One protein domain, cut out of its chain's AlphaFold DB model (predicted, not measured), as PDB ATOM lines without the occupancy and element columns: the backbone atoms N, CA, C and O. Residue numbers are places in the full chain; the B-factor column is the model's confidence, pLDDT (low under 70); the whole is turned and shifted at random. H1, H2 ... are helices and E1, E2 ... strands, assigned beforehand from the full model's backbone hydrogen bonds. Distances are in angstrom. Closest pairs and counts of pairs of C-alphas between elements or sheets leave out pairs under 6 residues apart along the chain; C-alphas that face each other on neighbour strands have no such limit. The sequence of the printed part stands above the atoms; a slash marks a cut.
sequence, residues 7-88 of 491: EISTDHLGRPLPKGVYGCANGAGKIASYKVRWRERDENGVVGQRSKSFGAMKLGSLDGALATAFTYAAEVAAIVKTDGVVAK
ATOM      1  N   GLU A   7     248.899 207.630 359.420       93.81
ATOM      2  CA  GLU A   7     247.856 206.677 359.033       93.81
ATOM      3  C   GLU A   7     248.346 205.239 359.250       93.81
ATOM      4  O   GLU A   7     249.429 204.879 358.790       93.81
ATOM      5  N   ILE A   8     247.547 204.422 359.935       94.44
ATOM      6  CA  ILE A   8     247.821 203.014 360.239       94.44
ATOM      7  C   ILE A   8     246.647 202.125 359.810       94.44
ATOM      8  O   ILE A   8     245.505 202.579 359.722       94.44
ATOM      9  N   SER A   9     246.925 200.855 359.516       93.94
ATOM     10  CA  SER A   9     245.956 199.884 358.979       93.94
ATOM     11  C   SER A   9     245.263 199.032 360.046       93.94
ATOM     12  O   SER A   9     244.650 198.017 359.717       93.94
ATOM     13  N   THR A  10     245.368 199.413 361.315       94.19
ATOM     14  CA  THR A  10     244.722 198.744 362.445       94.19
ATOM     15  C   THR A  10     243.844 199.717 363.222       94.19
ATOM     16  O   THR A  10     244.053 200.933 363.190       94.19
ATOM     17  N   ASP A  11     242.817 199.188 363.880       94.50
ATOM     18  CA  ASP A  11     241.951 199.943 364.771       94.50
ATOM     19  C   ASP A  11     242.601 200.148 366.146       94.50
ATOM     20  O   ASP A  11     243.700 199.675 366.440       94.50
ATOM     21  N   HIS A  12     241.907 200.886 367.007       93.19
ATOM     22  CA  HIS A  12     242.393 201.218 368.345       93.19
ATOM     23  C   HIS A  12     242.478 200.017 369.307       93.19
ATOM     24  O   HIS A  12     243.008 200.175 370.404       93.19
ATOM     25  N   LEU A  13     241.990 198.840 368.898       94.31
ATOM     26  CA  LEU A  13     242.122 197.561 369.602       94.31
ATOM     27  C   LEU A  13     243.149 196.631 368.924       94.31
ATOM     28  O   LEU A  13     243.271 195.469 369.301       94.31
ATOM     29  N   GLY A  14     243.877 197.114 367.912       91.88
ATOM     30  CA  GLY A  14     244.870 196.338 367.170       91.88
ATOM     31  C   GLY A  14     244.290 195.408 366.099       91.88
ATOM     32  O   GLY A  14     245.033 194.622 365.516       91.88
ATOM     33  N   ARG A  15     242.989 195.489 365.796       95.31
ATOM     34  CA  ARG A  15     242.348 194.671 364.755       95.31
ATOM     35  C   ARG A  15     242.602 195.270 363.367       95.31
ATOM     36  O   ARG A  15     242.638 196.492 363.240       95.31
ATOM     37  N   PRO A  16     242.764 194.458 362.312       94.69
ATOM     38  CA  PRO A  16     242.981 194.969 360.960       94.69
ATOM     39  C   PRO A  16     241.764 195.751 360.443       94.69
ATOM     40  O   PRO A  16     240.618 195.347 360.642       94.69
ATOM     41  N   LEU A  17     242.019 196.864 359.752       94.25
ATOM     42  CA  LEU A  17     240.997 197.679 359.094       94.25
ATOM     43  C   LEU A  17     240.775 197.226 357.637       94.25
ATOM     44  O   LEU A  17     241.718 196.787 356.972       94.25
ATOM     45  N   PRO A  18     239.548 197.362 357.097       90.00
ATOM     46  CA  PRO A  18     239.262 197.078 355.698       90.00
ATOM     47  C   PRO A  18     239.994 198.049 354.761       90.00
ATOM     48  O   PRO A  18     240.309 199.190 355.111       90.00
ATOM     49  N   LYS A  19     240.239 197.600 353.525       87.88
ATOM     50  CA  LYS A  19     240.947 198.384 352.505       87.88
ATOM     51  C   LYS A  19     240.269 199.742 352.290       87.88
ATOM     52  O   LYS A  19     239.073 199.811 352.029       87.88
ATOM     53  N   GLY A  20     241.058 200.816 352.355       88.81
ATOM     54  CA  GLY A  20     240.573 202.191 352.195       88.81
ATOM     55  C   GLY A  20     240.170 202.879 353.504       88.81
ATOM     56  O   GLY A  20     239.927 204.084 353.474       88.81
ATOM     57  N   VAL A  21     240.162 202.169 354.639       94.56
ATOM     58  CA  VAL A  21     239.952 202.740 355.978       94.56
ATOM     59  C   VAL A  21     241.265 202.726 356.758       94.56
ATOM     60  O   VAL A  21     241.970 201.723 356.791       94.56
ATOM     61  N   TYR A  22     241.589 203.848 357.397       96.38
ATOM     62  CA  TYR A  22     242.842 204.054 358.117       96.38
ATOM     63  C   TYR A  22     242.573 204.654 359.495       96.38
ATOM     64  O   TYR A  22     241.774 205.583 359.626       96.38
ATOM     65  N   GLY A  23     243.266 204.162 360.518       95.44
ATOM     66  CA  GLY A  23     243.371 204.836 361.807       95.44
ATOM     67  C   GLY A  23     244.374 205.982 361.705       95.44
ATOM     68  O   GLY A  23     245.440 205.816 361.126       95.44
ATOM     69  N   CYS A  24     244.061 207.158 362.236       95.88
ATOM     70  CA  CYS A  24     244.995 208.281 362.315       95.88
ATOM     71  C   CYS A  24     245.537 208.379 363.744       95.88
ATOM     72  O   CYS A  24     244.820 208.800 364.658       95.88
ATOM     73  N   ALA A  25     246.791 207.974 363.927       93.19
ATOM     74  CA  ALA A  25     247.492 207.952 365.203       93.19
ATOM     75  C   ALA A  25     248.348 209.205 365.415       93.19
ATOM     76  O   ALA A  25     248.899 209.764 364.469       93.19
ATOM     77  N   ASN A  26     248.461 209.658 366.662       91.56
ATOM     78  CA  ASN A  26     249.374 210.737 367.040       91.56
ATOM     79  C   ASN A  26     250.831 210.239 367.147       91.56
ATOM     80  O   ASN A  26     251.112 209.058 366.955       91.56
ATOM     81  N   GLY A  27     251.765 211.133 367.492       84.00
ATOM     82  CA  GLY A  27     253.184 210.781 367.667       84.00
ATOM     83  C   GLY A  27     253.466 209.725 368.749       84.00
ATOM     84  O   GLY A  27     254.545 209.148 368.748       84.00
ATOM     85  N   ALA A  28     252.503 209.436 369.630       86.88
ATOM     86  CA  ALA A  28     252.576 208.373 370.634       86.88
ATOM     87  C   ALA A  28     251.918 207.055 370.168       86.88
ATOM     88  O   ALA A  28     251.711 206.153 370.975       86.88
ATOM     89  N   GLY A  29     251.521 206.948 368.896       86.44
ATOM     90  CA  GLY A  29     250.871 205.757 368.337       86.44
ATOM     91  C   GLY A  29     249.398 205.583 368.729       86.44
ATOM     92  O   GLY A  29     248.762 204.623 368.303       86.44
ATOM     93  N   LYS A  30     248.812 206.514 369.495       91.69
ATOM     94  CA  LYS A  30     247.408 206.436 369.917       91.69
ATOM     95  C   LYS A  30     246.486 206.968 368.821       91.69
ATOM     96  O   LYS A  30     246.640 208.111 368.384       91.69
ATOM     97  N   ILE A  31     245.502 206.165 368.411       94.06
ATOM     98  CA  ILE A  31     244.502 206.563 367.409       94.06
ATOM     99  C   ILE A  31     243.594 207.658 367.970       94.06
ATOM    100  O   ILE A  31     243.046 207.528 369.063       94.06
ATOM    101  N   ALA A  32     243.420 208.730 367.197       92.69
ATOM    102  CA  ALA A  32     242.557 209.864 367.530       92.69
ATOM    103  C   ALA A  32     241.328 209.982 366.604       92.69
ATOM    104  O   ALA A  32     240.308 210.567 366.975       92.69
ATOM    105  N   SER A  33     241.408 209.430 365.391       95.88
ATOM    106  CA  SER A  33     240.330 209.463 364.399       95.88
ATOM    107  C   SER A  33     240.482 208.342 363.378       95.88
ATOM    108  O   SER A  33     241.557 207.763 363.257       95.88
ATOM    109  N   TYR A  34     239.447 208.110 362.579       96.81
ATOM    110  CA  TYR A  34     239.505 207.249 361.397       96.81
ATOM    111  C   TYR A  34     239.385 208.075 360.121       96.81
ATOM    112  O   TYR A  34     238.832 209.175 360.127       96.81
ATOM    113  N   LYS A  35     239.910 207.565 359.011       96.06
ATOM    114  CA  LYS A  35     239.877 208.220 357.706       96.06
ATOM    115  C   LYS A  35     239.583 207.206 356.616       96.06
ATOM    116  O   LYS A  35     240.242 206.178 356.532       96.06
ATOM    117  N   VAL A  36     238.619 207.526 355.763       94.94
ATOM    118  CA  VAL A  36     238.277 206.738 354.575       94.94
ATOM    119  C   VAL A  36     238.876 207.440 353.362       94.94
ATOM    120  O   VAL A  36     238.709 208.655 353.225       94.94
ATOM    121  N   ARG A  37     239.583 206.710 352.494       92.31
ATOM    122  CA  ARG A  37     240.138 207.202 351.222       92.31
ATOM    123  C   ARG A  37     239.488 206.485 350.044       92.31
ATOM    124  O   ARG A  37     239.329 205.270 350.074       92.31
ATOM    125  N   TRP A  38     239.191 207.228 348.984       91.00
ATOM    126  CA  TRP A  38     238.690 206.672 347.726       91.00
ATOM    127  C   TRP A  38     239.217 207.452 346.527       91.00
ATOM    128  O   TRP A  38     239.777 208.542 346.668       91.00
ATOM    129  N   ARG A  39     239.065 206.871 345.337       86.38
ATOM    130  CA  ARG A  39     239.342 207.542 344.067       86.38
ATOM    131  C   ARG A  39     238.023 208.006 343.470       86.38
ATOM    132  O   ARG A  39     237.077 207.229 343.402       86.38
ATOM    133  N   GLU A  40     237.967 209.258 343.050       82.12
ATOM    134  CA  GLU A  40     236.801 209.874 342.419       82.12
ATOM    135  C   GLU A  40     237.199 210.372 341.029       82.12
ATOM    136  O   GLU A  40     238.261 210.979 340.879       82.12
ATOM    137  N   ARG A  41     236.369 210.112 340.015       78.62
ATOM    138  CA  ARG A  41     236.554 210.683 338.674       78.62
ATOM    139  C   ARG A  41     235.774 211.988 338.590       78.62
ATOM    140  O   ARG A  41     234.559 211.982 338.802       78.62
ATOM    141  N   ASP A  42     236.462 213.083 338.295       73.50
ATOM    142  CA  ASP A  42     235.820 214.379 338.107       73.50
ATOM    143  C   ASP A  42     235.127 214.502 336.737       73.50
ATOM    144  O   ASP A  42     235.073 213.563 335.936       73.50
ATOM    145  N   GLU A  43     234.552 215.677 336.482       56.00
ATOM    146  CA  GLU A  43     233.785 215.976 335.268       56.00
ATOM    147  C   GLU A  43     234.621 215.908 333.979       56.00
ATOM    148  O   GLU A  43     234.048 215.657 332.919       56.00
ATOM    149  N   ASN A  44     235.949 216.032 334.080       70.62
ATOM    150  CA  ASN A  44     236.896 215.975 332.964       70.62
ATOM    151  C   ASN A  44     237.516 214.580 332.783       70.62
ATOM    152  O   ASN A  44     238.399 214.391 331.949       70.62
ATOM    153  N   GLY A  45     237.081 213.591 333.568       73.19
ATOM    154  CA  GLY A  45     237.644 212.247 333.531       73.19
ATOM    155  C   GLY A  45     238.925 212.081 334.355       73.19
ATOM    156  O   GLY A  45     239.488 210.983 334.372       73.19
ATOM    157  N   VAL A  46     239.370 213.116 335.072       76.12
ATOM    158  CA  VAL A  46     240.584 213.067 335.891       76.12
ATOM    159  C   VAL A  46     240.277 212.339 337.196       76.12
ATOM    160  O   VAL A  46     239.294 212.623 337.882       76.12
ATOM    161  N   VAL A  47     241.115 211.362 337.542       82.38
ATOM    162  CA  VAL A  47     240.966 210.583 338.775       82.38
ATOM    163  C   VAL A  47     241.710 211.282 339.907       82.38
ATOM    164  O   VAL A  47     242.938 211.335 339.917       82.38
ATOM    165  N   GLY A  48     240.963 211.797 340.879       82.44
ATOM    166  CA  GLY A  48     241.488 212.416 342.089       82.44
ATOM    167  C   GLY A  48     241.365 211.499 343.303       82.44
ATOM    168  O   GLY A  48     240.413 210.729 343.432       82.44
ATOM    169  N   GLN A  49     242.313 211.597 344.234       89.75
ATOM    170  CA  GLN A  49     242.180 210.958 345.539       89.75
ATOM    171  C   GLN A  49     241.363 211.852 346.475       89.75
ATOM    172  O   GLN A  49     241.666 213.033 346.662       89.75
ATOM    173  N   ARG A  50     240.336 211.278 347.097       89.38
ATOM    174  CA  ARG A  50     239.500 211.928 348.104       89.38
ATOM    175  C   ARG A  50     239.642 211.232 349.442       89.38
ATOM    176  O   ARG A  50     240.045 210.071 349.528       89.38
ATOM    177  N   SER A  51     239.328 211.967 350.501       92.06
ATOM    178  CA  SER A  51     239.286 211.398 351.837       92.06
ATOM    179  C   SER A  51     238.320 212.129 352.747       92.06
ATOM    180  O   SER A  51     238.163 213.342 352.625       92.06
ATOM    181  N   LYS A  52     237.754 211.404 353.710       94.31
ATOM    182  CA  LYS A  52     236.899 211.944 354.768       94.31
ATOM    183  C   LYS A  52     237.350 211.389 356.113       94.31
ATOM    184  O   LYS A  52     237.627 210.195 356.219       94.31
ATOM    185  N   SER A  53     237.432 212.257 357.117       94.50
ATOM    186  CA  SER A  53     237.880 211.907 358.468       94.50
ATOM    187  C   SER A  53     236.722 211.917 359.466       94.50
ATOM    188  O   SER A  53     235.830 212.762 359.399       94.50
ATOM    189  N   PHE A  54     236.773 210.985 360.411       95.19
ATOM    190  CA  PHE A  54     235.781 210.718 361.446       95.19
ATOM    191  C   PHE A  54     236.491 210.757 362.802       95.19
ATOM    192  O   PHE A  54     237.223 209.837 363.164       95.19
ATOM    193  N   GLY A  55     236.358 211.874 363.518       92.81
ATOM    194  CA  GLY A  55     237.036 212.098 364.797       92.81
ATOM    195  C   GLY A  55     236.223 211.597 365.987       92.81
ATOM    196  O   GLY A  55     235.018 211.840 366.042       92.81
ATOM    197  N   ALA A  56     236.895 210.983 366.966       90.50
ATOM    198  CA  ALA A  56     236.254 210.493 368.190       90.50
ATOM    199  C   ALA A  56     235.535 211.610 368.963       90.50
ATOM    200  O   ALA A  56     234.422 211.416 369.430       90.50
ATOM    201  N   MET A  57     236.121 212.811 369.016       89.81
ATOM    202  CA  MET A  57     235.508 213.976 369.669       89.81
ATOM    203  C   MET A  57     234.151 214.355 369.050       89.81
ATOM    204  O   MET A  57     233.235 214.733 369.769       89.81
ATOM    205  N   LYS A  58     234.005 214.236 367.723       90.69
ATOM    206  CA  LYS A  58     232.763 214.587 367.014       90.69
ATOM    207  C   LYS A  58     231.686 213.507 367.146       90.69
ATOM    208  O   LYS A  58     230.505 213.822 367.091       90.69
ATOM    209  N   LEU A  59     232.097 212.246 367.264       92.75
ATOM    210  CA  LEU A  59     231.211 211.078 367.244       92.75
ATOM    211  C   LEU A  59     231.082 210.409 368.623       92.75
ATOM    212  O   LEU A  59     230.599 209.287 368.721       92.75
ATOM    213  N   GLY A  60     231.526 211.087 369.685       92.44
ATOM    214  CA  GLY A  60     231.421 210.653 371.080       92.44
ATOM    215  C   GLY A  60     232.442 209.597 371.518       92.44
ATOM    216  O   GLY A  60     232.830 209.587 372.683       92.44
ATOM    217  N   SER A  61     232.918 208.729 370.620       95.94
ATOM    218  CA  SER A  61     233.902 207.687 370.944       95.94
ATOM    219  C   SER A  61     234.711 207.219 369.727       95.94
ATOM    220  O   SER A  61     234.382 207.522 368.577       95.94
ATOM    221  N   LEU A  62     235.793 206.465 369.974       94.88
ATOM    222  CA  LEU A  62     236.556 205.799 368.909       94.88
ATOM    223  C   LEU A  62     235.740 204.687 368.241       94.88
ATOM    224  O   LEU A  62     235.803 204.567 367.021       94.88
ATOM    225  N   ASP A  63     234.932 203.942 368.995       96.00
ATOM    226  CA  ASP A  63     234.010 202.949 368.432       96.00
ATOM    227  C   ASP A  63     232.960 203.592 367.520       96.00
ATOM    228  O   ASP A  63     232.739 203.124 366.405       96.00
ATOM    229  N   GLY A  64     232.370 204.719 367.936       93.50
ATOM    230  CA  GLY A  64     231.411 205.465 367.117       93.50
ATOM    231  C   GLY A  64     232.049 206.011 365.840       93.50
ATOM    232  O   GLY A  64     231.462 205.945 364.754       93.50
ATOM    233  N   ALA A  65     233.292 206.490 365.939       94.56
ATOM    234  CA  ALA A  65     234.061 206.935 364.783       94.56
ATOM    235  C   ALA A  65     234.409 205.791 363.819       94.56
ATOM    236  O   ALA A  65     234.304 205.977 362.606       94.56
ATOM    237  N   LEU A  66     234.779 204.619 364.342       96.19
ATOM    238  CA  LEU A  66     235.076 203.425 363.554       96.19
ATOM    239  C   LEU A  66     233.829 202.903 362.836       96.19
ATOM    240  O   LEU A  66     233.867 202.701 361.624       96.19
ATOM    241  N   ALA A  67     232.714 202.753 363.558       93.88
ATOM    242  CA  ALA A  67     231.444 202.302 362.998       93.88
ATOM    243  C   ALA A  67     230.976 203.224 361.862       93.88
ATOM    244  O   ALA A  67     230.671 202.759 360.767       93.88
ATOM    245  N   THR A  68     231.027 204.543 362.077       93.00
ATOM    246  CA  THR A  68     230.658 205.528 361.047       93.00
ATOM    247  C   THR A  68     231.595 205.467 359.837       93.00
ATOM    248  O   THR A  68     231.142 205.561 358.695       93.00
ATOM    249  N   ALA A  69     232.902 205.293 360.061       93.12
ATOM    250  CA  ALA A  69     233.867 205.133 358.977       93.12
ATOM    251  C   ALA A  69     233.599 203.861 358.156       93.12
ATOM    252  O   ALA A  69     233.738 203.897 356.935       93.12
ATOM    253  N   PHE A  70     233.175 202.765 358.792       93.56
ATOM    254  CA  PHE A  70     232.805 201.521 358.111       93.56
ATOM    255  C   PHE A  70     231.527 201.669 357.291       93.56
ATOM    256  O   PHE A  70     231.525 201.288 356.122       93.56
ATOM    257  N   THR A  71     230.476 202.275 357.850       89.81
ATOM    258  CA  THR A  71     229.245 202.571 357.104       89.81
ATOM    259  C   THR A  71     229.550 203.423 355.875       89.81
ATOM    260  O   THR A  71     229.175 203.062 354.764       89.81
ATOM    261  N   TYR A  72     230.330 204.495 356.042       90.25
ATOM    262  CA  TYR A  72     230.711 205.357 354.925       90.25
ATOM    263  C   TYR A  72     231.594 204.637 353.893       90.25
ATOM    264  O   TYR A  72     231.443 204.846 352.693       90.25
ATOM    265  N   ALA A  73     232.512 203.770 354.330       87.81
ATOM    266  CA  ALA A  73     233.325 202.966 353.421       87.81
ATOM    267  C   ALA A  73     232.472 201.983 352.601       87.81
ATOM    268  O   ALA A  73     232.728 201.812 351.410       87.81
ATOM    269  N   ALA A  74     231.447 201.380 353.209       83.88
ATOM    270  CA  ALA A  74     230.499 200.513 352.517       83.88
ATOM    271  C   ALA A  74     229.649 201.288 351.494       83.88
ATOM    272  O   ALA A  74     229.496 200.832 350.362       83.88
ATOM    273  N   GLU A  75     229.169 202.487 351.844       81.19
ATOM    274  CA  GLU A  75     228.457 203.384 350.918       81.19
ATOM    275  C   GLU A  75     229.329 203.765 349.716       81.19
ATOM    276  O   GLU A  75     228.893 203.681 348.572       81.19
ATOM    277  N   VAL A  76     230.587 204.137 349.966       81.00
ATOM    278  CA  VAL A  76     231.560 204.439 348.912       81.00
ATOM    279  C   VAL A  76     231.772 203.215 348.019       81.00
ATOM    280  O   VAL A  76     231.695 203.347 346.800       81.00
ATOM    281  N   ALA A  77     231.984 202.030 348.598       78.94
ATOM    282  CA  ALA A  77     232.198 200.789 347.853       78.94
ATOM    283  C   ALA A  77     230.992 200.390 346.984       78.94
ATOM    284  O   ALA A  77     231.193 199.867 345.892       78.94
ATOM    285  N   ALA A  78     229.762 200.690 347.411       73.31
ATOM    286  CA  ALA A  78     228.554 200.446 346.618       73.31
ATOM    287  C   ALA A  78     228.453 201.334 345.358       73.31
ATOM    288  O   ALA A  78     227.747 200.986 344.415       73.31
ATOM    289  N   ILE A  79     229.160 202.471 345.327       67.38
ATOM    290  CA  ILE A  79     229.157 203.442 344.213       67.38
ATOM    291  C   ILE A  79     230.415 203.286 343.327       67.38
ATOM    292  O   ILE A  79     230.508 203.861 342.237       67.38
ATOM    293  N   VAL A  80     231.402 202.504 343.773       67.88
ATOM    294  CA  VAL A  80     232.624 202.206 343.016       67.88
ATOM    295  C   VAL A  80     232.281 201.366 341.780       67.88
ATOM    296  O   VAL A  80     231.678 200.300 341.880       67.88
ATOM    297  N   LYS A  81     232.693 201.834 340.594       62.53
ATOM    298  CA  LYS A  81     232.607 201.058 339.346       62.53
ATOM    299  C   LYS A  81     233.655 199.937 339.310       62.53
ATOM    300  O   LYS A  81     234.589 199.914 340.107       62.53
ATOM    301  N   THR A  82     233.544 199.039 338.330       56.78
ATOM    302  CA  THR A  82     234.445 197.889 338.102       56.78
ATOM    303  C   THR A  82     235.938 198.261 338.030       56.78
ATOM    304  O   THR A  82     236.787 197.407 338.260       56.78
ATOM    305  N   ASP A  83     236.278 199.527 337.760       63.22
ATOM    306  CA  ASP A  83     237.646 200.062 337.699       63.22
ATOM    307  C   ASP A  83     238.156 200.689 339.020       63.22
ATOM    308  O   ASP A  83     239.249 201.256 339.060       63.22
ATOM    309  N   GLY A  84     237.402 200.588 340.120       65.19
ATOM    310  CA  GLY A  84     237.832 201.078 341.434       65.19
ATOM    311  C   GLY A  84     237.647 202.586 341.647       65.19
ATOM    312  O   GLY A  84     238.241 203.142 342.577       65.19
ATOM    313  N   VAL A  85     236.856 203.257 340.798       66.19
ATOM    314  CA  VAL A  85     236.619 204.706 340.856       66.19
ATOM    315  C   VAL A  85     235.145 205.021 341.133       66.19
ATOM    316  O   VAL A  85     234.241 204.479 340.499       66.19
ATOM    317  N   VAL A  86     234.901 205.925 342.083       61.28
ATOM    318  CA  VAL A  86     233.571 206.461 342.404       61.28
ATOM    319  C   VAL A  86     233.201 207.512 341.359       61.28
ATOM    320  O   VAL A  86     233.970 208.447 341.110       61.28
ATOM    321  N   ALA A  87     232.027 207.378 340.745       59.00
ATOM    322  CA  ALA A  87     231.464 208.457 339.941       59.00
ATOM    323  C   ALA A  87     230.967 209.564 340.881       59.00
ATOM    324  O   ALA A  87     230.182 209.280 341.786       59.00
ATOM    325  N   LYS A  88     231.407 210.813 340.671       59.12
ATOM    326  CA  LYS A  88     230.852 211.974 341.381       59.12
ATOM    327  C   LYS A  88     229.328 211.938 341.249       59.12
ATOM    328  O   LYS A  88     228.817 211.874 340.129       59.12
TER     329      LYS A  88
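This is residues 7 to 88 of the 491 residues of an uncharacterized protein of Solirubrobacterales bacterium (UniProt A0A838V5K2). A strongly twisted three-stranded sheet has one long helix, H2, packed along one face, making two layers, helix over sheet. The 82 printed residues include three named strands, then two named helices; E1, E2, E3 form a meander, each strand the antiparallel neighbour of the one before. The class is mixed, compact with a radius of gyration of the C-alphas of 13.5 A, and spans 41 by 23 by 22 A.

Start at residues 7 to 8, paired antiparallel with residues 23 to 24 of E1, residues 21 to 25. E1 and E2, residues 31 to 41, form a hairpin; find N 22 and O 35 at 2.8 A. E2 and E3, residues 47 to 55, form another, with N 36 and O 52 at 2.9 A. H1, residues 56 to 59, only grazes the sheet. H2, residues 62 to 79, is on it at a height of 8.9 A, along E2 at 7 degrees on the local plane; their closest C-alphas, Tyr 34 and Leu 66, are 6.2 A apart. H1 and H2 touch only at the corner, C-alphas 56 and 62 closest at 4.8 A. Every O i to N i+4 pair in H2 is within hydrogen-bond range; H1 is too short for one.

Find C-alpha 21 at (239.952, 202.740, 355.978), where E1 begins. E2 runs 30.1 A, E3 26.4 A and H2 25.9 A, ending at C-alpha 79, (229.157, 203.442, 344.213).

The printed part has no cut, and the links between named elements are tight. The farthest C-alphas, Ala 28 and Asn 44, are 41.5 A apart. Residue 43 and residues 79 to 88 have pLDDT under 70.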